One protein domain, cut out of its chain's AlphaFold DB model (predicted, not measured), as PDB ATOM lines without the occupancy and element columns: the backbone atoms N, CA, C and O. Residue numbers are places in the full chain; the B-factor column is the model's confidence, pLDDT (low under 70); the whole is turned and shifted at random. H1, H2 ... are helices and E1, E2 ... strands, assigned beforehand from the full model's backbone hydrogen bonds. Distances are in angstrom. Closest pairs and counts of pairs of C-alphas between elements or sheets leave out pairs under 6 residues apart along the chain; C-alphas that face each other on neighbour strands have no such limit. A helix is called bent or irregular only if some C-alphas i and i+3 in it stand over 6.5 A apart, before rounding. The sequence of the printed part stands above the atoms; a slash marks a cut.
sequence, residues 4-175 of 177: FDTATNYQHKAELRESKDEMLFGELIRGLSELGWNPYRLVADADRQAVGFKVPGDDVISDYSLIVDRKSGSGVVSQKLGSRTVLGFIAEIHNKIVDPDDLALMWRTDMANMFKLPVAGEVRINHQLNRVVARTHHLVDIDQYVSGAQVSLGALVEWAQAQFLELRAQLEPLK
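AT A GLANCE: This is residues 4 to 175 of the 177 residues of an uncharacterized protein of Candidatus Microthrix parvicella RN1 (UniProt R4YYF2). One twisted sheet of six strands makes a wall, with the long helix H1 and the C-terminal helix H3 packed on one face and H2 covering the edge strand E5. The first residues of H1, 4 to 13, stick out as a free arm that adds to the length. The printed part has 172 residues, with three named helices and six named strands in the order H1 E1 E2 E3 E4 H2 E5 E6 H3; the sheet runs E1 E2 E3 E4 E6 E5, all antiparallel. The class is mixed, helices and strands; the whole is compact, with a radius of gyration of the C-alphas of 18.1 A, yet elongated, spanning 64 by 37 by 23 A.

IN THESE COORDINATES: H1, residues 4 to 34, begins at C-alpha 4 (-27.265, -18.734, 82.141) and is 45.4 A long. E1 is residues 38 to 44, E2 residues 48 to 54 and E3 residues 63 to 69. E4, residues 84 to 94, is 32.8 A long and begins at C-alpha 84 (-33.287, -33.873, 61.814). H2 is residues 100 to 114, 21.6 A, and E5 residues 124 to 128. E6, residues 131 to 141, is 32.0 A long. H3, residues 153 to 174, also 32.0 A, ends at C-alpha 174 (-38.408, -36.665, 29.419); it is irregular, but only just, with C-alphas 170 and 173 6.8 A apart.

HOW THE PARTS SIT: E1 to E4 form a meander, each strand the antiparallel neighbour of the one before. Within hydrogen-bond range are N 40 and O 52 of E1 and E2, 2.9 A, N 51 and O 66 of E2 and E3, 2.9 A, and N 67 and O 88 of E3 and E4, 2.8 A. E4 and E6 have N 89 and O 136 at 2.9 A; the hairpin E5 and E6 has N 126 and O 133 at 2.8 A. H1 and H3 are on the same face of the sheet, two layers, one of helices and one of strands. H1 is over E2 and E3 at a height of 9.9 A, along the strands, at 9 degrees to E3 on the local plane; its closest C-alphas to E3 are Phe 25 and Val 68, 7.1 A. H3 is over E4 and E6 at a height of 9.3 A, slantwise to the strands, at 37 degrees to E4 on the local plane; its closest C-alphas to E6 are Leu 167 and Ala 134, 6.1 A. Residues 27 to 32 of H1 touch residues 153 to 157 of H3, closest at the C-alphas of Gly 31 and Val 157, 6.1 A, at a steep tilt of 63 degrees, the same way. H2 is on the sheet over E5, with the C-alphas of Met 106 and His 127 closest at 5.0 A, and is apart from H1 and H3. Every O i to N i+4 pair is within hydrogen-bond range in H1, against 10 of 11 in H2 and 16 of 18 in H3.

THE WHOLE: The two C-alphas farthest apart, of Asp 5 and Pro 100, are 64.1 A apart. The printed part has no cut. The links E3 to E4, residues 70 to 83, and E6 to H3 are long. The mean pLDDT of the printed part is 78.6; 47 residues are under 70, among them 4 to 12, 71 to 83 and 109 to 121.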
ATOM      1  N   PHE A   4     -28.577 -18.785  82.793       62.66
ATOM      2  CA  PHE A   4     -27.265 -18.734  82.141       62.66
ATOM      3  C   PHE A   4     -26.728 -20.123  81.772       62.66
ATOM      4  O   PHE A   4     -26.250 -20.317  80.661       62.66
ATOM      5  N   ASP A   5     -26.897 -21.104  82.658       64.44
ATOM      6  CA  ASP A   5     -26.436 -22.482  82.458       64.44
ATOM      7  C   ASP A   5     -27.218 -23.153  81.316       64.44
ATOM      8  O   ASP A   5     -26.679 -23.872  80.477       64.44
ATOM      9  N   THR A   6     -28.511 -22.836  81.205       63.47
ATOM     10  CA  THR A   6     -29.317 -23.256  80.057       63.47
ATOM     11  C   THR A   6     -28.843 -22.619  78.752       63.47
ATOM     12  O   THR A   6     -28.689 -23.342  77.774       63.47
ATOM     13  N   ALA A   7     -28.562 -21.310  78.719       61.16
ATOM     14  CA  ALA A   7     -28.133 -20.610  77.503       61.16
ATOM     15  C   ALA A   7     -26.804 -21.148  76.940       61.16
ATOM     16  O   ALA A   7     -26.707 -21.399  75.738       61.16
ATOM     17  N   THR A   8     -25.821 -21.412  77.804       63.41
ATOM     18  CA  THR A   8     -24.527 -21.991  77.406       63.41
ATOM     19  C   THR A   8     -24.677 -23.420  76.878       63.41
ATOM     20  O   THR A   8     -24.129 -23.764  75.832       63.41
ATOM     21  N   ASN A   9     -25.499 -24.248  77.532       63.53
ATOM     22  CA  ASN A   9     -25.800 -25.599  77.051       63.53
ATOM     23  C   ASN A   9     -26.539 -25.605  75.699       63.53
ATOM     24  O   ASN A   9     -26.389 -26.549  74.922       63.53
ATOM     25  N   TYR A  10     -27.337 -24.573  75.402       62.25
ATOM     26  CA  TYR A  10     -27.980 -24.422  74.095       62.25
ATOM     27  C   TYR A  10     -26.979 -24.075  72.992       62.25
ATOM     28  O   TYR A  10     -27.029 -24.702  71.935       62.25
ATOM     29  N   GLN A  11     -26.066 -23.131  73.240       66.75
ATOM     30  CA  GLN A  11     -25.029 -22.758  72.270       66.75
ATOM     31  C   GLN A  11     -24.142 -23.955  71.915       66.75
ATOM     32  O   GLN A  11     -24.018 -24.288  70.740       66.75
ATOM     33  N   HIS A  12     -23.661 -24.703  72.911       69.94
ATOM     34  CA  HIS A  12     -22.846 -25.896  72.662       69.94
ATOM     35  C   HIS A  12     -23.569 -26.990  71.866       69.94
ATOM     36  O   HIS A  12     -22.968 -27.644  71.017       69.94
ATOM     37  N   LYS A  13     -24.869 -27.209  72.104       71.56
ATOM     38  CA  LYS A  13     -25.650 -28.182  71.322       71.56
ATOM     39  C   LYS A  13     -25.849 -27.741  69.873       71.56
ATOM     40  O   LYS A  13     -25.907 -28.599  68.994       71.56
ATOM     41  N   ALA A  14     -25.982 -26.438  69.635       70.88
ATOM     42  CA  ALA A  14     -26.103 -25.886  68.291       70.88
ATOM     43  C   ALA A  14     -24.784 -26.030  67.513       70.88
ATOM     44  O   ALA A  14     -24.807 -26.546  66.399       70.88
ATOM     45  N   GLU A  15     -23.653 -25.683  68.134       71.94
ATOM     46  CA  GLU A  15     -22.309 -25.836  67.551       71.94
ATOM     47  C   GLU A  15     -21.981 -27.302  67.236       71.94
ATOM     48  O   GLU A  15     -21.576 -27.632  66.127       71.94
ATOM     49  N   LEU A  16     -22.225 -28.221  68.178       76.50
ATOM     50  CA  LEU A  16     -21.981 -29.652  67.954       76.50
ATOM     51  C   LEU A  16     -22.807 -30.213  66.799       76.50
ATOM     52  O   LEU A  16     -22.365 -31.119  66.097       76.50
ATOM     53  N   ARG A  17     -24.025 -29.706  66.617       74.81
ATOM     54  CA  ARG A  17     -24.874 -30.104  65.502       74.81
ATOM     55  C   ARG A  17     -24.334 -29.564  64.184       74.81
ATOM     56  O   ARG A  17     -24.247 -30.320  63.232       74.81
ATOM     57  N   GLU A  18     -23.943 -28.296  64.147       76.31
ATOM     58  CA  GLU A  18     -23.304 -27.693  62.976       76.31
ATOM     59  C   GLU A  18     -22.103 -28.512  62.501       76.31
ATOM     60  O   GLU A  18     -22.033 -28.869  61.329       76.31
ATOM     61  N   SER A  19     -21.241 -28.929  63.431       81.31
ATOM     62  CA  SER A  19     -20.107 -29.791  63.102       81.31
ATOM     63  C   SER A  19     -20.532 -31.141  62.514       81.31
ATOM     64  O   SER A  19     -19.888 -31.636  61.594       81.31
ATOM     65  N   LYS A  20     -21.618 -31.753  63.004       82.19
ATOM     66  CA  LYS A  20     -22.121 -33.022  62.446       82.19
ATOM     67  C   LYS A  20     -22.659 -32.854  61.026       82.19
ATOM     68  O   LYS A  20     -22.418 -33.724  60.192       82.19
ATOM     69  N   ASP A  21     -23.367 -31.761  60.754       79.88
ATOM     70  CA  ASP A  21     -23.896 -31.445  59.425       79.88
ATOM     71  C   ASP A  21     -22.742 -31.223  58.431       79.88
ATOM     72  O   ASP A  21     -22.751 -31.798  57.342       79.88
ATOM     73  N   GLU A  22     -21.709 -30.476  58.837       83.56
ATOM     74  CA  GLU A  22     -20.487 -30.261  58.048       83.56
ATOM     75  C   GLU A  22     -19.728 -31.562  57.779       83.56
ATOM     76  O   GLU A  22     -19.308 -31.814  56.648       83.56
ATOM     77  N   MET A  23     -19.580 -32.417  58.795       86.75
ATOM     78  CA  MET A  23     -18.961 -33.733  58.638       86.75
ATOM     79  C   MET A  23     -19.744 -34.599  57.648       86.75
ATOM     80  O   MET A  23     -19.155 -35.189  56.746       86.75
ATOM     81  N   LEU A  24     -21.071 -34.656  57.791       86.06
ATOM     82  CA  LEU A  24     -21.941 -35.423  56.903       86.06
ATOM     83  C   LEU A  24     -21.845 -34.921  55.455       86.06
ATOM     84  O   LEU A  24     -21.737 -35.720  54.525       86.06
ATOM     85  N   PHE A  25     -21.853 -33.603  55.262       89.00
ATOM     86  CA  PHE A  25     -21.743 -32.988  53.944       89.00
ATOM     87  C   PHE A  25     -20.368 -33.212  53.303       89.00
ATOM     88  O   PHE A  25     -20.289 -33.598  52.135       89.00
ATOM     89  N   GLY A  26     -19.287 -33.031  54.064       89.94
ATOM     90  CA  GLY A  26     -17.923 -33.270  53.594       89.94
ATOM     91  C   GLY A  26     -17.693 -34.727  53.187       89.94
ATOM     92  O   GLY A  26     -17.110 -34.993  52.136       89.94
ATOM     93  N   GLU A  27     -18.218 -35.670  53.968       90.19
ATOM     94  CA  GLU A  27     -18.136 -37.102  53.670       90.19
ATOM     95  C   GLU A  27     -18.975 -37.493  52.448       90.19
ATOM     96  O   GLU A  27     -18.504 -38.263  51.614       90.19
ATOM     97  N   LEU A  28     -20.162 -36.905  52.254       90.12
ATOM     98  CA  LEU A  28     -20.931 -37.065  51.010       90.12
ATOM     99  C   LEU A  28     -20.142 -36.602  49.787       90.12
ATOM    100  O   LEU A  28     -20.096 -37.306  48.779       90.12
ATOM    101  N   ILE A  29     -19.507 -35.430  49.874       92.94
ATOM    102  CA  ILE A  29     -18.688 -34.909  48.777       92.94
ATOM    103  C   ILE A  29     -17.526 -35.846  48.494       92.94
ATOM    104  O   ILE A  29     -17.304 -36.201  47.336       92.94
ATOM    105  N   ARG A  30     -16.808 -36.267  49.538       92.44
ATOM    106  CA  ARG A  30     -15.678 -37.187  49.417       92.44
ATOM    107  C   ARG A  30     -16.102 -38.504  48.774       92.44
ATOM    108  O   ARG A  30     -15.537 -38.877  47.752       92.44
ATOM    109  N   GLY A  31     -17.126 -39.161  49.313       91.88
ATOM    110  CA  GLY A  31     -17.587 -40.462  48.835       91.88
ATOM    111  C   GLY A  31     -18.126 -40.438  47.407       91.88
ATOM    112  O   GLY A  31     -17.813 -41.326  46.624       91.88
ATOM    113  N   LEU A  32     -18.879 -39.403  47.020       92.06
ATOM    114  CA  LEU A  32     -19.321 -39.252  45.627       92.06
ATOM    115  C   LEU A  32     -18.147 -38.939  44.686       92.06
ATOM    116  O   LEU A  32     -18.102 -39.442  43.563       92.06
ATOM    117  N   SER A  33     -17.163 -38.166  45.146       92.69
ATOM    118  CA  SER A  33     -15.951 -37.883  44.363       92.69
ATOM    119  C   SER A  33     -15.090 -39.133  44.154       92.69
ATOM    120  O   SER A  33     -14.516 -39.301  43.081       92.69
ATOM    121  N   GLU A  34     -15.042 -40.046  45.130       92.62
ATOM    122  CA  GLU A  34     -14.384 -41.359  44.996       92.62
ATOM    123  C   GLU A  34     -15.037 -42.232  43.906       92.62
ATOM    124  O   GLU A  34     -14.356 -43.039  43.276       92.62
ATOM    125  N   LEU A  35     -16.323 -42.015  43.602       89.44
ATOM    126  CA  LEU A  35     -17.029 -42.633  42.467       89.44
ATOM    127  C   LEU A  35     -16.783 -41.912  41.130       89.44
ATOM    128  O   LEU A  35     -17.383 -42.258  40.110       89.44
ATOM    129  N   GLY A  36     -15.929 -40.886  41.119       90.69
ATOM    130  CA  GLY A  36     -15.602 -40.087  39.940       90.69
ATOM    131  C   GLY A  36     -16.570 -38.936  39.660       90.69
ATOM    132  O   GLY A  36     -16.501 -38.343  38.581       90.69
ATOM    133  N   TRP A  37     -17.481 -38.609  40.583       93.25
ATOM    134  CA  TRP A  37     -18.377 -37.464  40.418       93.25
ATOM    135  C   TRP A  37     -17.612 -36.173  40.668       93.25
ATOM    136  O   TRP A  37     -17.054 -35.967  41.740       93.25
ATOM    137  N   ASN A  38     -17.602 -35.272  39.689       92.19
ATOM    138  CA  ASN A  38     -16.778 -34.071  39.760       92.19
ATOM    139  C   ASN A  38     -17.569 -32.907  40.372       92.19
ATOM    140  O   ASN A  38     -18.497 -32.416  39.715       92.19
ATOM    141  N   PRO A  39     -17.234 -32.429  41.586       93.06
ATOM    142  CA  PRO A  39     -17.872 -31.247  42.145       93.06
ATOM    143  C   PRO A  39     -17.464 -30.007  41.337       93.06
ATOM    144  O   PRO A  39     -16.288 -29.799  41.050       93.06
ATOM    145  N   TYR A  40     -18.429 -29.168  40.967       91.44
ATOM    146  CA  TYR A  40     -18.180 -27.957  40.170       91.44
ATOM    147  C   TYR A  40     -18.709 -26.677  40.834       91.44
ATOM    148  O   TYR A  40     -18.381 -25.568  40.409       91.44
ATOM    149  N   ARG A  41     -19.548 -26.812  41.866       89.19
ATOM    150  CA  ARG A  41     -20.100 -25.691  42.630       89.19
ATOM    151  C   ARG A  41     -20.256 -26.103  44.080       89.19
ATOM    152  O   ARG A  41     -20.856 -27.132  44.343       89.19
ATOM    153  N   LEU A  42     -19.778 -25.267  44.990       91.31
ATOM    154  CA  LEU A  42     -19.945 -25.426  46.428       91.31
ATOM    155  C   LEU A  42     -20.457 -24.109  46.998       91.31
ATOM    156  O   LEU A  42     -19.911 -23.046  46.705       91.31
ATOM    157  N   VAL A  43     -21.538 -24.186  47.762       88.69
ATOM    158  CA  VAL A  43     -22.131 -23.064  48.484       88.69
ATOM    159  C   VAL A  43     -22.269 -23.507  49.929       88.69
ATOM    160  O   VAL A  43     -22.922 -24.512  50.194       88.69
ATOM    161  N   ALA A  44     -21.649 -22.774  50.842       83.31
ATOM    162  CA  ALA A  44     -21.777 -22.988  52.273       83.31
ATOM    163  C   ALA A  44     -22.214 -21.666  52.902       83.31
ATOM    164  O   ALA A  44     -21.474 -20.685  52.876       83.31
ATOM    165  N   ASP A  45     -23.445 -21.647  53.392       79.81
ATOM    166  CA  ASP A  45     -24.010 -20.590  54.223       79.81
ATOM    167  C   ASP A  45     -24.344 -21.194  55.594       79.81
ATOM    168  O   ASP A  45     -24.312 -22.419  55.745       79.81
ATOM    169  N   ALA A  46     -24.685 -20.361  56.579       69.06
ATOM    170  CA  ALA A  46     -25.026 -20.803  57.924       69.06
ATOM    171  C   ALA A  46     -26.084 -21.915  57.862       69.06
ATOM    172  O   ALA A  46     -25.799 -23.070  58.145       69.06
ATOM    173  N   ASP A  47     -27.293 -21.660  57.385       74.38
ATOM    174  CA  ASP A  47     -28.342 -22.686  57.455       74.38
ATOM    175  C   ASP A  47     -28.366 -23.651  56.261       74.38
ATOM    176  O   ASP A  47     -29.119 -24.622  56.265       74.38
ATOM    177  N   ARG A  48     -27.546 -23.430  55.227       83.94
ATOM    178  CA  ARG A  48     -27.654 -24.186  53.978       83.94
ATOM    179  C   ARG A  48     -26.309 -24.442  53.325       83.94
ATOM    180  O   ARG A  48     -25.585 -23.520  52.964       83.94
ATOM    181  N   GLN A  49     -26.059 -25.712  53.039       89.31
ATOM    182  CA  GLN A  49     -24.917 -26.169  52.264       89.31
ATOM    183  C   GLN A  49     -25.409 -26.844  50.986       89.31
ATOM    184  O   GLN A  49     -26.432 -27.526  50.971       89.31
ATOM    185  N   ALA A  50     -24.725 -26.615  49.874       92.38
ATOM    186  CA  ALA A  50     -25.081 -27.199  48.593       92.38
ATOM    187  C   ALA A  50     -23.840 -27.476  47.753       92.38
ATOM    188  O   ALA A  50     -22.908 -26.671  47.708       92.38
ATOM    189  N   VAL A  51     -23.854 -28.600  47.048       94.88
ATOM    190  CA  VAL A  51     -22.811 -28.989  46.101       94.88
ATOM    191  C   VAL A  51     -23.440 -29.435  44.786       94.88
ATOM    192  O   VAL A  51     -24.422 -30.173  44.778       94.88
ATOM    193  N   GLY A  52     -22.885 -28.966  43.673       94.44
ATOM    194  CA  GLY A  52     -23.211 -29.426  42.328       94.44
ATOM    195  C   GLY A  52     -22.141 -30.382  41.812       94.44
ATOM    196  O   GLY A  52     -20.950 -30.092  41.940       94.44
ATOM    197  N   PHE A  53     -22.562 -31.477  41.188       94.25
ATOM    198  CA  PHE A  53     -21.729 -32.514  40.594       94.25
ATOM    199  C   PHE A  53     -21.987 -32.667  39.093       94.25
ATOM    200  O   PHE A  53     -23.120 -32.596  38.611       94.25
ATOM    201  N   LYS A  54     -20.910 -32.954  38.359       91.19
ATOM    202  CA  LYS A  54     -20.963 -33.581  37.038       91.19
ATOM    203  C   LYS A  54     -20.760 -35.080  37.198       91.19
ATOM    204  O   LYS A  54     -19.706 -35.514  37.662       91.19
ATOM    205  N   VAL A  55     -21.772 -35.847  36.808       89.31
ATOM    206  CA  VAL A  55     -21.749 -37.309  36.890       89.31
ATOM    207  C   VAL A  55     -21.049 -37.867  35.644       89.31
ATOM    208  O   VAL A  55     -21.416 -37.496  34.526       89.31
ATOM    209  N   PRO A  56     -20.014 -38.707  35.797       84.69
ATOM    210  CA  PRO A  56     -19.265 -39.237  34.667       84.69
ATOM    211  C   PRO A  56     -20.114 -40.231  33.870       84.69
ATOM    212  O   PRO A  56     -20.692 -41.157  34.429       84.69
ATOM    213  N   GLY A  57     -20.155 -40.059  32.548       83.12
ATOM    214  CA  GLY A  57     -20.769 -41.027  31.634       83.12
ATOM    215  C   GLY A  57     -22.298 -41.108  31.672       83.12
ATOM    216  O   GLY A  57     -22.853 -41.918  30.931       83.12
ATOM    217  N   ASP A  58     -22.980 -40.285  32.474       86.81
ATOM    218  CA  ASP A  58     -24.437 -40.219  32.436       86.81
ATOM    219  C   ASP A  58     -24.885 -39.404  31.223       86.81
ATOM    220  O   ASP A  58     -24.483 -38.256  31.023       86.81
ATOM    221  N   ASP A  59     -25.697 -40.021  30.376       86.88
ATOM    222  CA  ASP A  59     -26.217 -39.366  29.193       86.88
ATOM    223  C   ASP A  59     -27.471 -38.544  29.517       86.88
ATOM    224  O   ASP A  59     -27.776 -37.600  28.790       86.88
ATOM    225  N   VAL A  60     -28.233 -38.906  30.551       88.00
ATOM    226  CA  VAL A  60     -29.538 -38.326  30.888       88.00
ATOM    227  C   VAL A  60     -29.389 -37.030  31.674       88.00
ATOM    228  O   VAL A  60     -29.872 -35.978  31.251       88.00
ATOM    229  N   ILE A  61     -28.726 -37.112  32.820       90.81
ATOM    230  CA  ILE A  61     -28.599 -36.026  33.780       90.81
ATOM    231  C   ILE A  61     -27.412 -35.156  33.384       90.81
ATOM    232  O   ILE A  61     -26.258 -35.567  33.393       90.81
ATOM    233  N   SER A  62     -27.707 -33.902  33.060       88.12
ATOM    234  CA  SER A  62     -26.690 -32.903  32.730       88.12
ATOM    235  C   SER A  62     -26.072 -32.277  33.979       88.12
ATOM    236  O   SER A  62     -24.936 -31.790  33.940       88.12
ATOM    237  N   ASP A  63     -26.843 -32.221  35.065       90.50
ATOM    238  CA  ASP A  63     -26.428 -31.635  36.331       90.50
ATOM    239  C   ASP A  63     -27.101 -32.315  37.520       90.50
ATOM    240  O   ASP A  63     -28.305 -32.575  37.485       90.50
ATOM    241  N   TYR A  64     -26.333 -32.573  38.573       93.06
ATOM    242  CA  TYR A  64     -26.857 -33.090  39.828       93.06
ATOM    243  C   TYR A  64     -26.424 -32.190  40.976       93.06
ATOM    244  O   TYR A  64     -25.266 -31.803  41.055       93.06
ATOM    245  N   SER A  65     -27.334 -31.860  41.882       93.06
ATOM    246  CA  SER A  65     -27.042 -31.046  43.055       93.06
ATOM    247  C   SER A  65     -27.578 -31.702  44.320       93.06
ATOM    248  O   SER A  65     -28.730 -32.135  44.375       93.06
ATOM    249  N   LEU A  66     -26.739 -31.720  45.351       91.94
ATOM    250  CA  LEU A  66     -27.075 -32.153  46.700       91.94
ATOM    251  C   LEU A  66     -27.142 -30.927  47.604       91.94
ATOM    252  O   LEU A  66     -26.275 -30.056  47.549       91.94
ATOM    253  N   ILE A  67     -28.181 -30.851  48.426       90.69
ATOM    254  CA  ILE A  67     -28.417 -29.755  49.361       90.69
ATOM    255  C   ILE A  67     -28.599 -30.341  50.753       90.69
ATOM    256  O   ILE A  67     -29.403 -31.248  50.947       90.69
ATOM    257  N   VAL A  68     -27.898 -29.771  51.719       87.88
ATOM    258  CA  VAL A  68     -28.120 -29.973  53.145       87.88
ATOM    259  C   VAL A  68     -28.706 -28.674  53.674       87.88
ATOM    260  O   VAL A  68     -28.039 -27.642  53.689       87.88
ATOM    261  N   ASP A  69     -29.984 -28.701  54.026       82.69
ATOM    262  CA  ASP A  69     -30.708 -27.544  54.540       82.69
ATOM    263  C   ASP A  69     -31.088 -27.797  56.000       82.69
ATOM    264  O   ASP A  69     -31.864 -28.707  56.342       82.69
ATOM    265  N   ARG A  70     -30.521 -26.967  56.874       71.25
ATOM    266  CA  ARG A  70     -30.942 -26.860  58.256       71.25
ATOM    267  C   ARG A  70     -32.265 -26.107  58.237       71.25
ATOM    268  O   ARG A  70     -32.317 -24.885  58.158       71.25
ATOM    269  N   LYS A  71     -33.374 -26.824  58.442       62.41
ATOM    270  CA  LYS A  71     -34.633 -26.182  58.859       62.41
ATOM    271  C   LYS A  71     -34.542 -25.680  60.310       62.41
ATOM    272  O   LYS A  71     -35.414 -25.951  61.131       62.41
ATOM    273  N   SER A  72     -33.498 -24.922  60.627       49.91
ATOM    274  CA  SER A  72     -33.314 -24.093  61.814       49.91
ATOM    275  C   SER A  72     -34.014 -22.746  61.617       49.91
ATOM    276  O   SER A  72     -33.456 -21.684  61.849       49.91
ATOM    277  N   GLY A  73     -35.294 -22.764  61.237       40.84
ATOM    278  CA  GLY A  73     -36.113 -21.566  61.396       40.84
ATOM    279  C   GLY A  73     -36.209 -21.248  62.888       40.84
ATOM    280  O   GLY A  73     -36.624 -22.108  63.661       40.84
ATOM    281  N   SER A  74     -35.856 -20.033  63.300       37.97
ATOM    282  CA  SER A  74     -35.866 -19.500  64.679       37.97
ATOM    283  C   SER A  74     -37.245 -19.468  65.376       37.97
ATOM    284  O   SER A  74     -37.458 -18.729  66.334       37.97
ATOM    285  N   GLY A  75     -38.202 -20.277  64.919       41.25
ATOM    286  CA  GLY A  75     -39.529 -20.444  65.492       41.25
ATOM    287  C   GLY A  75     -39.732 -21.811  66.150       41.25
ATOM    288  O   GLY A  75     -39.030 -22.784  65.882       41.25
ATOM    289  N   VAL A  76     -40.784 -21.885  66.966       40.75
ATOM    290  CA  VAL A  76     -41.259 -23.020  67.791       40.75
ATOM    291  C   VAL A  76     -41.348 -24.375  67.048       40.75
ATOM    292  O   VAL A  76     -41.405 -25.434  67.669       40.75
ATOM    293  N   VAL A  77     -41.324 -24.370  65.710       44.19
ATOM    294  CA  VAL A  77     -41.318 -25.566  64.850       44.19
ATOM    295  C   VAL A  77     -39.942 -26.254  64.802       44.19
ATOM    296  O   VAL A  77     -39.892 -27.482  64.817       44.19
ATOM    297  N   SER A  78     -38.834 -25.503  64.832       47.19
ATOM    298  CA  SER A  78     -37.462 -26.052  64.835       47.19
ATOM    299  C   SER A  78     -37.160 -26.856  66.106       47.19
ATOM    300  O   SER A  78     -36.511 -27.901  66.069       47.19
ATOM    301  N   GLN A  79     -37.755 -26.459  67.234       47.19
ATOM    302  CA  GLN A  79     -37.557 -27.111  68.531       47.19
ATOM    303  C   GLN A  79     -38.082 -28.559  68.579       47.19
ATOM    304  O   GLN A  79     -37.572 -29.372  69.345       47.19
ATOM    305  N   LYS A  80     -39.079 -28.903  67.746       48.22
ATOM    306  CA  LYS A  80     -39.638 -30.265  67.646       48.22
ATOM    307  C   LYS A  80     -38.911 -31.163  66.646       48.22
ATOM    308  O   LYS A  80     -39.180 -32.360  66.608       48.22
ATOM    309  N   LEU A  81     -38.021 -30.602  65.828       52.25
ATOM    310  CA  LEU A  81     -37.324 -31.336  64.775       52.25
ATOM    311  C   LEU A  81     -36.026 -32.006  65.253       52.25
ATOM    312  O   LEU A  81     -35.534 -32.888  64.560       52.25
ATOM    313  N   GLY A  82     -35.519 -31.701  66.453       61.22
ATOM    314  CA  GLY A  82     -34.367 -32.415  67.028       61.22
ATOM    315  C   GLY A  82     -33.145 -32.395  66.099       61.22
ATOM    316  O   GLY A  82     -32.890 -31.373  65.474       61.22
ATOM    317  N   SER A  83     -32.431 -33.517  65.976       64.06
ATOM    318  CA  SER A  83     -31.266 -33.779  65.097       64.06
ATOM    319  C   SER A  83     -31.592 -33.911  63.598       64.06
ATOM    320  O   SER A  83     -30.737 -34.298  62.801       64.06
ATOM    321  N   ARG A  84     -32.834 -33.629  63.186       73.38
ATOM    322  CA  ARG A  84     -33.287 -33.873  61.814       73.38
ATOM    323  C   ARG A  84     -32.883 -32.744  60.877       73.38
ATOM    324  O   ARG A  84     -33.244 -31.591  61.114       73.38
ATOM    325  N   THR A  85     -32.225 -33.094  59.783       77.44
ATOM    326  CA  THR A  85     -31.799 -32.175  58.723       77.44
ATOM    327  C   THR A  85     -32.457 -32.571  57.406       77.44
ATOM    328  O   THR A  85     -32.845 -33.726  57.206       77.44
ATOM    329  N   VAL A  86     -32.674 -31.593  56.525       82.75
ATOM    330  CA  VAL A  86     -33.289 -31.836  55.220       82.75
ATOM    331  C   VAL A  86     -32.193 -32.066  54.194       82.75
ATOM    332  O   VAL A  86     -31.370 -31.190  53.949       82.75
ATOM    333  N   LEU A  87     -32.213 -33.238  53.569       87.56
ATOM    334  CA  LEU A  87     -31.362 -33.572  52.436       87.56
ATOM    335  C   LEU A  87     -32.179 -33.463  51.154       87.56
ATOM    336  O   LEU A  87     -33.160 -34.181  50.956       87.56
ATOM    337  N   GLY A  88     -31.807 -32.505  50.316       88.69
ATOM    338  CA  GLY A  88     -32.397 -32.261  49.012       88.69
ATOM    339  C   GLY A  88     -31.521 -32.829  47.907       88.69
ATOM    340  O   GLY A  88     -30.314 -32.594  47.887       88.69
ATOM    341  N   PHE A  89     -32.140 -33.516  46.957       92.25
ATOM    342  CA  PHE A  89     -31.482 -33.998  45.751       92.25
ATOM    343  C   PHE A  89     -32.177 -33.401  44.538       92.25
ATOM    344  O   PHE A  89     -33.406 -33.409  44.444       92.25
ATOM    345  N   ILE A  90     -31.387 -32.847  43.627       92.25
ATOM    346  CA  ILE A  90     -31.864 -32.153  42.438       92.25
ATOM    347  C   ILE A  90     -31.119 -32.715  41.237       92.25
ATOM    348  O   ILE A  90     -29.895 -32.690  41.210       92.25
ATOM    349  N   ALA A  91     -31.854 -33.180  40.237       92.69
ATOM    350  CA  ALA A  91     -31.304 -33.596  38.957       92.69
ATOM    351  C   ALA A  91     -31.902 -32.737  37.841       92.69
ATOM    352  O   ALA A  91     -33.101 -32.451  37.842       92.69
ATOM    353  N   GLU A  92     -31.066 -32.328  36.891       90.50
ATOM    354  CA  GLU A  92     -31.466 -31.493  35.763       90.50
ATOM    355  C   GLU A  92     -31.075 -32.141  34.433       90.50
ATOM    356  O   GLU A  92     -29.933 -32.573  34.241       90.50
ATOM    357  N   ILE A  93     -32.005 -32.132  33.478       90.19
ATOM    358  CA  ILE A  93     -31.717 -32.389  32.063       90.19
ATOM    359  C   ILE A  93     -31.694 -31.061  31.308       90.19
ATOM    360  O   ILE A  93     -32.500 -30.169  31.585       90.19
ATOM    361  N   HIS A  94     -30.790 -30.936  30.341       85.81
ATOM    362  CA  HIS A  94     -30.752 -29.809  29.414       85.81
ATOM    363  C   HIS A  94     -31.160 -30.275  28.013       85.81
ATOM    364  O   HIS A  94     -30.432 -31.025  27.365       85.81
ATOM    365  N   ASN A  95     -32.303 -29.789  27.529       80.25
ATOM    366  CA  ASN A  95     -32.800 -30.073  26.184       80.25
ATOM    367  C   ASN A  95     -32.385 -28.939  25.227       80.25
ATOM    368  O   ASN A  95     -32.511 -27.761  25.554       80.25
ATOM    369  N   LYS A  96     -31.870 -29.276  24.036       69.25
ATOM    370  CA  LYS A  96     -31.384 -28.278  23.058       69.25
ATOM    371  C   LYS A  96     -32.500 -27.575  22.280       69.25
ATOM    372  O   LYS A  96     -32.293 -26.459  21.817       69.25
ATOM    373  N   ILE A  97     -33.639 -28.239  22.103       66.31
ATOM    374  CA  ILE A  97     -34.769 -27.786  21.286       66.31
ATOM    375  C   ILE A  97     -36.043 -27.979  22.109       66.31
ATOM    376  O   ILE A  97     -36.174 -28.981  22.813       66.31
ATOM    377  N   VAL A  98     -36.937 -26.994  22.040       65.38
ATOM    378  CA  VAL A  98     -38.211 -26.959  22.763       65.38
ATOM    379  C   VAL A  98     -39.315 -26.874  21.724       65.38
ATOM    380  O   VAL A  98     -39.344 -25.924  20.939       65.38
ATOM    381  N   ASP A  99     -40.195 -27.866  21.714       68.88
ATOM    382  CA  ASP A  99     -41.320 -27.931  20.790       68.88
ATOM    383  C   ASP A  99     -42.565 -27.281  21.422       68.88
ATOM    384  O   ASP A  99     -42.694 -27.245  22.649       68.88
ATOM    385  N   PRO A 100     -43.528 -26.787  20.622       66.19
ATOM    386  CA  PRO A 100     -44.758 -26.184  21.143       66.19
ATOM    387  C   PRO A 100     -45.558 -27.125  22.058       66.19
ATOM    388  O   PRO A 100     -46.152 -26.677  23.038       66.19
ATOM    389  N   ASP A 101     -45.529 -28.430  21.778       68.62
ATOM    390  CA  ASP A 101     -46.193 -29.455  22.589       68.62
ATOM    391  C   ASP A 101     -45.542 -29.623  23.976       68.62
ATOM    392  O   ASP A 101     -46.230 -29.944  24.951       68.62
ATOM    393  N   ASP A 102     -44.248 -29.311  24.112       66.69
ATOM    394  CA  ASP A 102     -43.563 -29.321  25.409       66.69
ATOM    395  C   ASP A 102     -44.082 -28.217  26.319       66.69
ATOM    396  O   ASP A 102     -44.147 -28.403  27.531       66.69
ATOM    397  N   LEU A 103     -44.483 -27.071  25.757       66.81
ATOM    398  CA  LEU A 103     -45.058 -25.975  26.537       66.81
ATOM    399  C   LEU A 103     -46.394 -26.394  27.159       66.81
ATOM    400  O   LEU A 103     -46.683 -26.050  28.306       66.81
ATOM    401  N   ALA A 104     -47.190 -27.186  26.434       69.69
ATOM    402  CA  ALA A 104     -48.437 -27.739  26.951       69.69
ATOM    403  C   ALA A 104     -48.187 -28.791  28.049       69.69
ATOM    404  O   ALA A 104     -48.907 -28.822  29.053       69.69
ATOM    405  N   LEU A 105     -47.159 -29.631  27.891       70.06
ATOM    406  CA  LEU A 105     -46.771 -30.639  28.884       70.06
ATOM    407  C   LEU A 105     -46.146 -30.003  30.138       70.06
ATOM    408  O   LEU A 105     -46.479 -30.403  31.257       70.06
ATOM    409  N   MET A 106     -45.341 -28.952  29.962       68.38
ATOM    410  CA  MET A 106     -44.819 -28.091  31.026       68.38
ATOM    411  C   MET A 106     -45.965 -27.498  31.837       68.38
ATOM    412  O   MET A 106     -46.025 -27.699  33.048       68.38
ATOM    413  N   TRP A 107     -46.936 -26.868  31.171       65.06
ATOM    414  CA  TRP A 107     -48.065 -26.242  31.856       65.06
ATOM    415  C   TRP A 107     -48.912 -27.253  32.640       65.06
ATOM    416  O   TRP A 107     -49.261 -27.007  33.794       65.06
ATOM    417  N   ARG A 108     -49.185 -28.433  32.064       72.12
ATOM    418  CA  ARG A 108     -49.902 -29.515  32.764       72.12
ATOM    419  C   ARG A 108     -49.144 -30.017  33.990       72.12
ATOM    420  O   ARG A 108     -49.757 -30.217  35.038       72.12
ATOM    421  N   THR A 109     -47.836 -30.218  33.864       68.12
ATOM    422  CA  THR A 109     -47.006 -30.736  34.960       68.12
ATOM    423  C   THR A 109     -46.870 -29.705  36.077       68.12
ATOM    424  O   THR A 109     -47.037 -30.046  37.247       68.12
ATOM    425  N   ASP A 110     -46.662 -28.433  35.737       65.25
ATOM    426  CA  ASP A 110     -46.574 -27.349  36.714       65.25
ATOM    427  C   ASP A 110     -47.906 -27.143  37.449       65.25
ATOM    428  O   ASP A 110     -47.916 -26.986  38.671       65.25
ATOM    429  N   MET A 111     -49.042 -27.239  36.746       63.97
ATOM    430  CA  MET A 111     -50.361 -27.228  37.384       63.97
ATOM    431  C   MET A 111     -50.557 -28.427  38.316       63.97
ATOM    432  O   MET A 111     -50.995 -28.244  39.450       63.97
ATOM    433  N   ALA A 112     -50.198 -29.642  37.891       65.75
ATOM    434  CA  ALA A 112     -50.300 -30.836  38.733       65.75
ATOM    435  C   ALA A 112     -49.412 -30.734  39.984       65.75
ATOM    436  O   ALA A 112     -49.817 -31.133  41.075       65.75
ATOM    437  N   ASN A 113     -48.224 -30.145  39.853       63.81
ATOM    438  CA  ASN A 113     -47.335 -29.895  40.977       63.81
ATOM    439  C   ASN A 113     -47.870 -28.820  41.923       63.81
ATOM    440  O   ASN A 113     -47.652 -28.937  43.124       63.81
ATOM    441  N   MET A 114     -48.554 -27.788  41.429       61.62
ATOM    442  CA  MET A 114     -49.049 -26.683  42.260       61.62
ATOM    443  C   MET A 114     -50.019 -27.152  43.356       61.62
ATOM    444  O   MET A 114     -50.037 -26.583  44.444       61.62
ATOM    445  N   PHE A 115     -50.767 -28.229  43.098       57.09
ATOM    446  CA  PHE A 115     -51.737 -28.797  44.041       57.09
ATOM    447  C   PHE A 115     -51.185 -29.935  44.912       57.09
ATOM    448  O   PHE A 115     -51.882 -30.410  45.809       57.09
ATOM    449  N   LYS A 116     -49.938 -30.374  44.694       59.56
ATOM    450  CA  LYS A 116     -49.300 -31.409  45.517       59.56
ATOM    451  C   LYS A 116     -48.687 -30.812  46.785       59.56
ATOM    452  O   LYS A 116     -47.765 -29.985  46.726       59.56
ATOM    453  N   LEU A 117     -49.174 -31.273  47.939       55.25
ATOM    454  CA  LEU A 117     -48.548 -31.007  49.233       55.25
ATOM    455  C   LEU A 117     -47.146 -31.638  49.253       55.25
ATOM    456  O   LEU A 117     -47.001 -32.778  48.827       55.25
ATOM    457  N   PRO A 118     -46.101 -30.928  49.713       54.44
ATOM    458  CA  PRO A 118     -44.750 -31.476  49.755       54.44
ATOM    459  C   PRO A 118     -44.660 -32.590  50.806       54.44
ATOM    460  O   PRO A 118     -44.573 -32.315  52.005       54.44
ATOM    461  N   VAL A 119     -44.674 -33.843  50.352       61.47
ATOM    462  CA  VAL A 119     -44.403 -35.024  51.180       61.47
ATOM    463  C   VAL A 119     -42.920 -35.381  51.057       61.47
ATOM    464  O   VAL A 119     -42.340 -35.305  49.973       61.47
ATOM    465  N   ALA A 120     -42.282 -35.732  52.176       68.12
ATOM    466  CA  ALA A 120     -40.884 -36.152  52.176       68.12
ATOM    467  C   ALA A 120     -40.699 -37.408  51.305       68.12
ATOM    468  O   ALA A 120     -41.449 -38.372  51.449       68.12
ATOM    469  N   GLY A 121     -39.700 -37.386  50.422       66.25
ATOM    470  CA  GLY A 121     -39.389 -38.458  49.478       66.25
ATOM    471  C   GLY A 121     -40.186 -38.454  48.171       66.25
ATOM    472  O   GLY A 121     -39.911 -39.282  47.314       66.25
ATOM    473  N   GLU A 122     -41.146 -37.544  47.970       79.56
ATOM    474  CA  GLU A 122     -41.822 -37.437  46.673       79.56
ATOM    475  C   GLU A 122     -40.949 -36.684  45.654       79.56
ATOM    476  O   GLU A 122     -40.525 -35.545  45.890       79.56
ATOM    477  N   VAL A 123     -40.738 -37.293  44.483       81.19
ATOM    478  CA  VAL A 123     -40.064 -36.650  43.351       81.19
ATOM    479  C   VAL A 123     -41.009 -35.664  42.664       81.19
ATOM    480  O   VAL A 123     -42.056 -36.031  42.129       81.19
ATOM    481  N   ARG A 124     -40.614 -34.390  42.627       82.44
ATOM    482  CA  ARG A 124     -41.327 -33.320  41.917       82.44
ATOM    483  C   ARG A 124     -40.570 -32.935  40.658       82.44
ATOM    484  O   ARG A 124     -39.411 -32.537  40.740       82.44
ATOM    485  N   ILE A 125     -41.245 -33.002  39.517       82.94
ATOM    486  CA  ILE A 125     -40.672 -32.701  38.202       82.94
ATOM    487  C   ILE A 125     -41.183 -31.345  37.742       82.94
ATOM    488  O   ILE A 125     -42.355 -31.227  37.411       82.94
ATOM    489  N   ASN A 126     -40.328 -30.332  37.690       82.25
ATOM    490  CA  ASN A 126     -40.687 -29.024  37.150       82.25
ATOM    491  C   ASN A 126     -40.089 -28.869  35.760       82.25
ATOM    492  O   ASN A 126     -38.919 -29.195  35.544       82.25
ATOM    493  N   HIS A 127     -40.881 -28.340  34.842       78.88
ATOM    494  CA  HIS A 127     -40.422 -28.059  33.495       78.88
ATOM    495  C   HIS A 127     -40.097 -26.566  33.390       78.88
ATOM    496  O   HIS A 127     -40.810 -25.703  33.888       78.88
ATOM    497  N   GLN A 128     -38.966 -26.261  32.778       76.50
ATOM    498  CA  GLN A 128     -38.563 -24.932  32.345       76.50
ATOM    499  C   GLN A 128     -38.303 -25.004  30.846       76.50
ATOM    500  O   GLN A 128     -38.140 -26.095  30.306       76.50
ATOM    501  N   LEU A 129     -38.206 -23.843  30.192       76.31
ATOM    502  CA  LEU A 129     -38.132 -23.741  28.733       76.31
ATOM    503  C   LEU A 129     -37.232 -24.824  28.110       76.31
ATOM    504  O   LEU A 129     -37.721 -25.673  27.385       76.31
ATOM    505  N   ASN A 130     -35.947 -24.857  28.470       80.62
ATOM    506  CA  ASN A 130     -34.964 -25.814  27.956       80.62
ATOM    507  C   ASN A 130     -34.430 -26.791  29.019       80.62
ATOM    508  O   ASN A 130     -33.394 -27.427  28.808       80.62
ATOM    509  N   ARG A 131     -35.086 -26.885  30.182       83.94
ATOM    510  CA  ARG A 131     -34.614 -27.700  31.310       83.94
ATOM    511  C   ARG A 131     -35.759 -28.431  31.974       83.94
ATOM    512  O   ARG A 131     -36.803 -27.841  32.212       83.94
ATOM    513  N   VAL A 132     -35.537 -29.677  32.363       85.12
ATOM    514  CA  VAL A 132     -36.461 -30.382  33.261       85.12
ATOM    515  C   VAL A 132     -35.717 -30.711  34.537       85.12
ATOM    516  O   VAL A 132     -34.605 -31.235  34.497       85.12
ATOM    517  N   VAL A 133     -36.317 -30.342  35.662       88.25
ATOM    518  CA  VAL A 133     -35.692 -30.412  36.977       88.25
ATOM    519  C   VAL A 133     -36.512 -31.323  37.873       88.25
ATOM    520  O   VAL A 133     -37.636 -30.982  38.245       88.25
ATOM    521  N   ALA A 134     -35.937 -32.457  38.258       88.56
ATOM    522  CA  ALA A 134     -36.505 -33.343  39.262       88.56
ATOM    523  C   ALA A 134     -35.890 -33.035  40.629       88.56
ATOM    524  O   ALA A 134     -34.674 -32.890  40.753       88.56
ATOM    525  N   ARG A 135     -36.729 -32.906  41.658       89.50
ATOM    526  CA  ARG A 135     -36.296 -32.623  43.032       89.50
ATOM    527  C   ARG A 135     -36.976 -33.559  44.011       89.50
ATOM    528  O   ARG A 135     -38.192 -33.711  43.945       89.50
ATOM    529  N   THR A 136     -36.221 -34.086  44.963       88.06
ATOM    530  CA  THR A 136     -36.753 -34.779  46.141       88.06
ATOM    531  C   THR A 136     -36.119 -34.210  47.407       88.06
ATOM    532  O   THR A 136     -35.013 -33.666  47.367       88.06
ATOM    533  N   HIS A 137     -36.840 -34.285  48.523       87.25
ATOM    534  CA  HIS A 137     -36.356 -33.853  49.830       87.25
ATOM    535  C   HIS A 137     -36.654 -34.928  50.861       87.25
ATOM    536  O   HIS A 137     -37.799 -35.361  51.006       87.25
ATOM    537  N   HIS A 138     -35.639 -35.299  51.625       84.19
ATOM    538  CA  HIS A 138     -35.731 -36.272  52.697       84.19
ATOM    539  C   HIS A 138     -35.426 -35.590  54.011       84.19
ATOM    540  O   HIS A 138     -34.536 -34.750  54.112       84.19
ATOM    541  N   LEU A 139     -36.185 -35.961  55.029       82.56
ATOM    542  CA  LEU A 139     -35.914 -35.545  56.383       82.56
ATOM    543  C   LEU A 139     -35.162 -36.680  57.070       82.56
ATOM    544  O   LEU A 139     -35.713 -37.764  57.249       82.56
ATOM    545  N   VAL A 140     -33.900 -36.428  57.395       81.62
ATOM    546  CA  VAL A 140     -32.963 -37.448  57.860       81.62
ATOM    547  C   VAL A 140     -32.488 -37.096  59.256       81.62
ATOM    548  O   VAL A 140     -32.211 -35.937  59.552       81.62
ATOM    549  N   ASP A 141     -32.425 -38.099  60.122       81.44
ATOM    550  CA  ASP A 141     -31.816 -37.969  61.437       81.44
ATOM    551  C   ASP A 141     -30.304 -38.178  61.312       81.44
ATOM    552  O   ASP A 141     -29.848 -39.280  61.000       81.44
ATOM    553  N   ILE A 142     -29.528 -37.114  61.519       76.31
ATOM    554  CA  ILE A 142     -28.071 -37.145  61.330       76.31
ATOM    555  C   ILE A 142     -27.389 -38.069  62.340       76.31
ATOM    556  O   ILE A 142     -26.356 -38.658  62.021       76.31
ATOM    557  N   ASP A 143     -27.984 -38.271  63.517       78.19
ATOM    558  CA  ASP A 143     -27.408 -39.135  64.550       78.19
ATOM    559  C   ASP A 143     -27.350 -40.613  64.115       78.19
ATOM    560  O   ASP A 143     -26.604 -41.398  64.696       78.19
ATOM    561  N   GLN A 144     -28.080 -40.999  63.060       80.69
ATOM    562  CA  GLN A 144     -27.980 -42.332  62.454       80.69
ATOM    563  C   GLN A 144     -26.707 -42.519  61.620       80.69
ATOM    564  O   GLN A 144     -26.258 -43.648  61.426       80.69
ATOM    565  N   TYR A 145     -26.135 -41.424  61.117       78.69
ATOM    566  CA  TYR A 145     -24.995 -41.445  60.202       78.69
ATOM    567  C   TYR A 145     -23.715 -40.939  60.854       78.69
ATOM    568  O   TYR A 145     -22.640 -41.330  60.409       78.69
ATOM    569  N   VAL A 146     -23.812 -40.110  61.899       80.88
ATOM    570  CA  VAL A 146     -22.663 -39.516  62.589       80.88
ATOM    571  C   VAL A 146     -22.633 -39.966  64.049       80.88
ATOM    572  O   VAL A 146     -23.460 -39.556  64.862       80.88
ATOM    573  N   SER A 147     -21.634 -40.778  64.399       79.69
ATOM    574  CA  SER A 147     -21.376 -41.230  65.768       79.69
ATOM    575  C   SER A 147     -20.023 -40.703  66.242       79.69
ATOM    576  O   SER A 147     -18.963 -41.206  65.864       79.69
ATOM    577  N   GLY A 148     -20.052 -39.671  67.089       76.31
ATOM    578  CA  GLY A 148     -18.841 -38.984  67.537       76.31
ATOM    579  C   GLY A 148     -18.106 -38.345  66.357       76.31
ATOM    580  O   GLY A 148     -18.669 -37.494  65.678       76.31
ATOM    581  N   ALA A 149     -16.863 -38.770  66.117       73.25
ATOM    582  CA  ALA A 149     -16.030 -38.298  65.007       73.25
ATOM    583  C   ALA A 149     -16.121 -39.174  63.738       73.25
ATOM    584  O   ALA A 149     -15.392 -38.934  62.779       73.25
ATOM    585  N   GLN A 150     -16.963 -40.212  63.731       77.19
ATOM    586  CA  GLN A 150     -17.078 -41.153  62.614       77.19
ATOM    587  C   GLN A 150     -18.399 -40.969  61.871       77.19
ATOM    588  O   GLN A 150     -19.458 -40.856  62.491       77.19
ATOM    589  N   VAL A 151     -18.329 -40.995  60.538       80.31
ATOM    590  CA  VAL A 151     -19.493 -40.983  59.647       80.31
ATOM    591  C   VAL A 151     -19.603 -42.332  58.941       80.31
ATOM    592  O   VAL A 151     -18.612 -42.853  58.427       80.31
ATOM    593  N   SER A 152     -20.807 -42.901  58.895       82.25
ATOM    594  CA  SER A 152     -21.107 -44.111  58.122       82.25
ATOM    595  C   SER A 152     -21.149 -43.786  56.624       82.25
ATOM    596  O   SER A 152     -22.214 -43.614  56.032       82.25
ATOM    597  N   LEU A 153     -19.965 -43.653  56.018       78.69
ATOM    598  CA  LEU A 153     -19.808 -43.208  54.633       78.69
ATOM    599  C   LEU A 153     -20.504 -44.141  53.634       78.69
ATOM    600  O   LEU A 153     -21.226 -43.668  52.763       78.69
ATOM    601  N   GLY A 154     -20.300 -45.457  53.762       83.19
ATOM    602  CA  GLY A 154     -20.793 -46.434  52.783       83.19
ATOM    603  C   GLY A 154     -22.310 -46.371  52.610       83.19
ATOM    604  O   GLY A 154     -22.794 -46.122  51.511       83.19
ATOM    605  N   ALA A 155     -23.055 -46.483  53.714       83.88
ATOM    606  CA  ALA A 155     -24.516 -46.435  53.690       83.88
ATOM    607  C   ALA A 155     -25.055 -45.091  53.168       83.88
ATOM    608  O   ALA A 155     -26.051 -45.047  52.449       83.88
ATOM    609  N   LEU A 156     -24.388 -43.988  53.516       84.50
ATOM    610  CA  LEU A 156     -24.787 -42.646  53.109       84.50
ATOM    611  C   LEU A 156     -24.587 -42.416  51.602       84.50
ATOM    612  O   LEU A 156     -25.454 -41.852  50.936       84.50
ATOM    613  N   VAL A 157     -23.463 -42.888  51.062       89.50
ATOM    614  CA  VAL A 157     -23.124 -42.795  49.636       89.50
ATOM    615  C   VAL A 157     -23.994 -43.727  48.796       89.50
ATOM    616  O   VAL A 157     -24.475 -43.318  47.740       89.50
ATOM    617  N   GLU A 158     -24.238 -44.956  49.257       90.38
ATOM    618  CA  GLU A 158     -25.180 -45.884  48.616       90.38
ATOM    619  C   GLU A 158     -26.587 -45.286  48.553       90.38
ATOM    620  O   GLU A 158     -27.239 -45.313  47.507       90.38
ATOM    621  N   TRP A 159     -27.042 -44.675  49.647       89.44
ATOM    622  CA  TRP A 159     -28.339 -44.020  49.683       89.44
ATOM    623  C   TRP A 159     -28.405 -42.807  48.743       89.44
ATOM    624  O   TRP A 159     -29.364 -42.692  47.978       89.44
ATOM    625  N   ALA A 160     -27.383 -41.944  48.716       89.88
ATOM    626  CA  ALA A 160     -27.320 -40.810  47.789       89.88
ATOM    627  C   ALA A 160     -27.336 -41.259  46.313       89.88
ATOM    628  O   ALA A 160     -28.047 -40.675  45.492       89.88
ATOM    629  N   GLN A 161     -26.621 -42.339  45.981       91.75
ATOM    630  CA  GLN A 161     -26.670 -42.949  44.649       91.75
ATOM    631  C   GLN A 161     -28.061 -43.491  44.311       91.75
ATOM    632  O   GLN A 161     -28.535 -43.291  43.194       91.75
ATOM    633  N   ALA A 162     -28.745 -44.133  45.261       91.81
ATOM    634  CA  ALA A 162     -30.111 -44.604  45.047       91.81
ATOM    635  C   ALA A 162     -31.060 -43.439  44.715       91.81
ATOM    636  O   ALA A 162     -31.849 -43.546  43.777       91.81
ATOM    637  N   GLN A 163     -30.923 -42.299  45.406       91.81
ATOM    638  CA  GLN A 163     -31.709 -41.096  45.101       91.81
ATOM    639  C   GLN A 163     -31.388 -40.534  43.713       91.81
ATOM    640  O   GLN A 163     -32.286 -40.119  42.983       91.81
ATOM    641  N   PHE A 164     -30.117 -40.546  43.308       92.50
ATOM    642  CA  PHE A 164     -29.733 -40.179  41.945       92.50
ATOM    643  C   PHE A 164     -30.386 -41.087  40.893       92.50
ATOM    644  O   PHE A 164     -30.963 -40.579  39.932       92.50
ATOM    645  N   LEU A 165     -30.344 -42.409  41.081       92.81
ATOM    646  CA  LEU A 165     -30.941 -43.371  40.149       92.81
ATOM    647  C   LEU A 165     -32.464 -43.222  40.057       92.81
ATOM    648  O   LEU A 165     -33.019 -43.319  38.964       92.81
ATOM    649  N   GLU A 166     -33.132 -42.939  41.174       91.50
ATOM    650  CA  GLU A 166     -34.571 -42.671  41.194       91.50
ATOM    651  C   GLU A 166     -34.918 -41.411  40.392       91.50
ATOM    652  O   GLU A 166     -35.785 -41.447  39.515       91.50
ATOM    653  N   LEU A 167     -34.195 -40.308  40.619       90.50
ATOM    654  CA  LEU A 167     -34.380 -39.079  39.846       90.50
ATOM    655  C   LEU A 167     -34.069 -39.292  38.358       90.50
ATOM    656  O   LEU A 167     -34.800 -38.788  37.503       90.50
ATOM    657  N   ARG A 168     -33.028 -40.069  38.040       92.50
ATOM    658  CA  ARG A 168     -32.670 -40.431  36.664       92.50
ATOM    659  C   ARG A 168     -33.799 -41.188  35.979       92.50
ATOM    660  O   ARG A 168     -34.174 -40.809  34.876       92.50
ATOM    661  N   ALA A 169     -34.365 -42.204  36.627       89.81
ATOM    662  CA  ALA A 169     -35.450 -43.009  36.066       89.81
ATOM    663  C   ALA A 169     -36.698 -42.166  35.744       89.81
ATOM    664  O   ALA A 169     -37.375 -42.408  34.747       89.81
ATOM    665  N   GLN A 170     -36.978 -41.142  36.556       87.44
ATOM    666  CA  GLN A 170     -38.083 -40.208  36.318       87.44
ATOM    667  C   GLN A 170     -37.791 -39.206  35.189       87.44
ATOM    668  O   GLN A 170     -38.708 -38.778  34.488       87.44
ATOM    669  N   LEU A 171     -36.526 -38.821  35.001       87.06
ATOM    670  CA  LEU A 171     -36.101 -37.866  33.972       87.06
ATOM    671  C   LEU A 171     -35.813 -38.510  32.611       87.06
ATOM    672  O   LEU A 171     -35.965 -37.852  31.584       87.06
ATOM    673  N   GLU A 172     -35.424 -39.783  32.584       88.06
ATOM    674  CA  GLU A 172     -35.125 -40.548  31.370       88.06
ATOM    675  C   GLU A 172     -36.218 -40.467  30.286       88.06
ATOM    676  O   GLU A 172     -35.869 -40.138  29.150       88.06
ATOM    677  N   PRO A 173     -37.524 -40.658  30.577       85.88
ATOM    678  CA  PRO A 173     -38.569 -40.530  29.556       85.88
ATOM    679  C   PRO A 173     -38.767 -39.095  29.040       85.88
ATOM    680  O   PRO A 173     -39.391 -38.905  27.999       85.88
ATOM    681  N   LEU A 174     -38.258 -38.087  29.753       82.75
ATOM    682  CA  LEU A 174     -38.408 -36.665  29.419       82.75
ATOM    683  C   LEU A 174     -37.200 -36.110  28.653       82.75
ATOM    684  O   LEU A 174     -37.222 -34.965  28.187       82.75
ATOM    685  N   LYS A 175     -36.134 -36.904  28.513       81.62
ATOM    686  CA  LYS A 175     -34.955 -36.510  27.753       81.62
ATOM    687  C   LYS A 175     -35.210 -36.610  26.256       81.62
ATOM    688  O   LYS A 175     -35.501 -37.679  25.719       81.62
TER     689      LYS A 175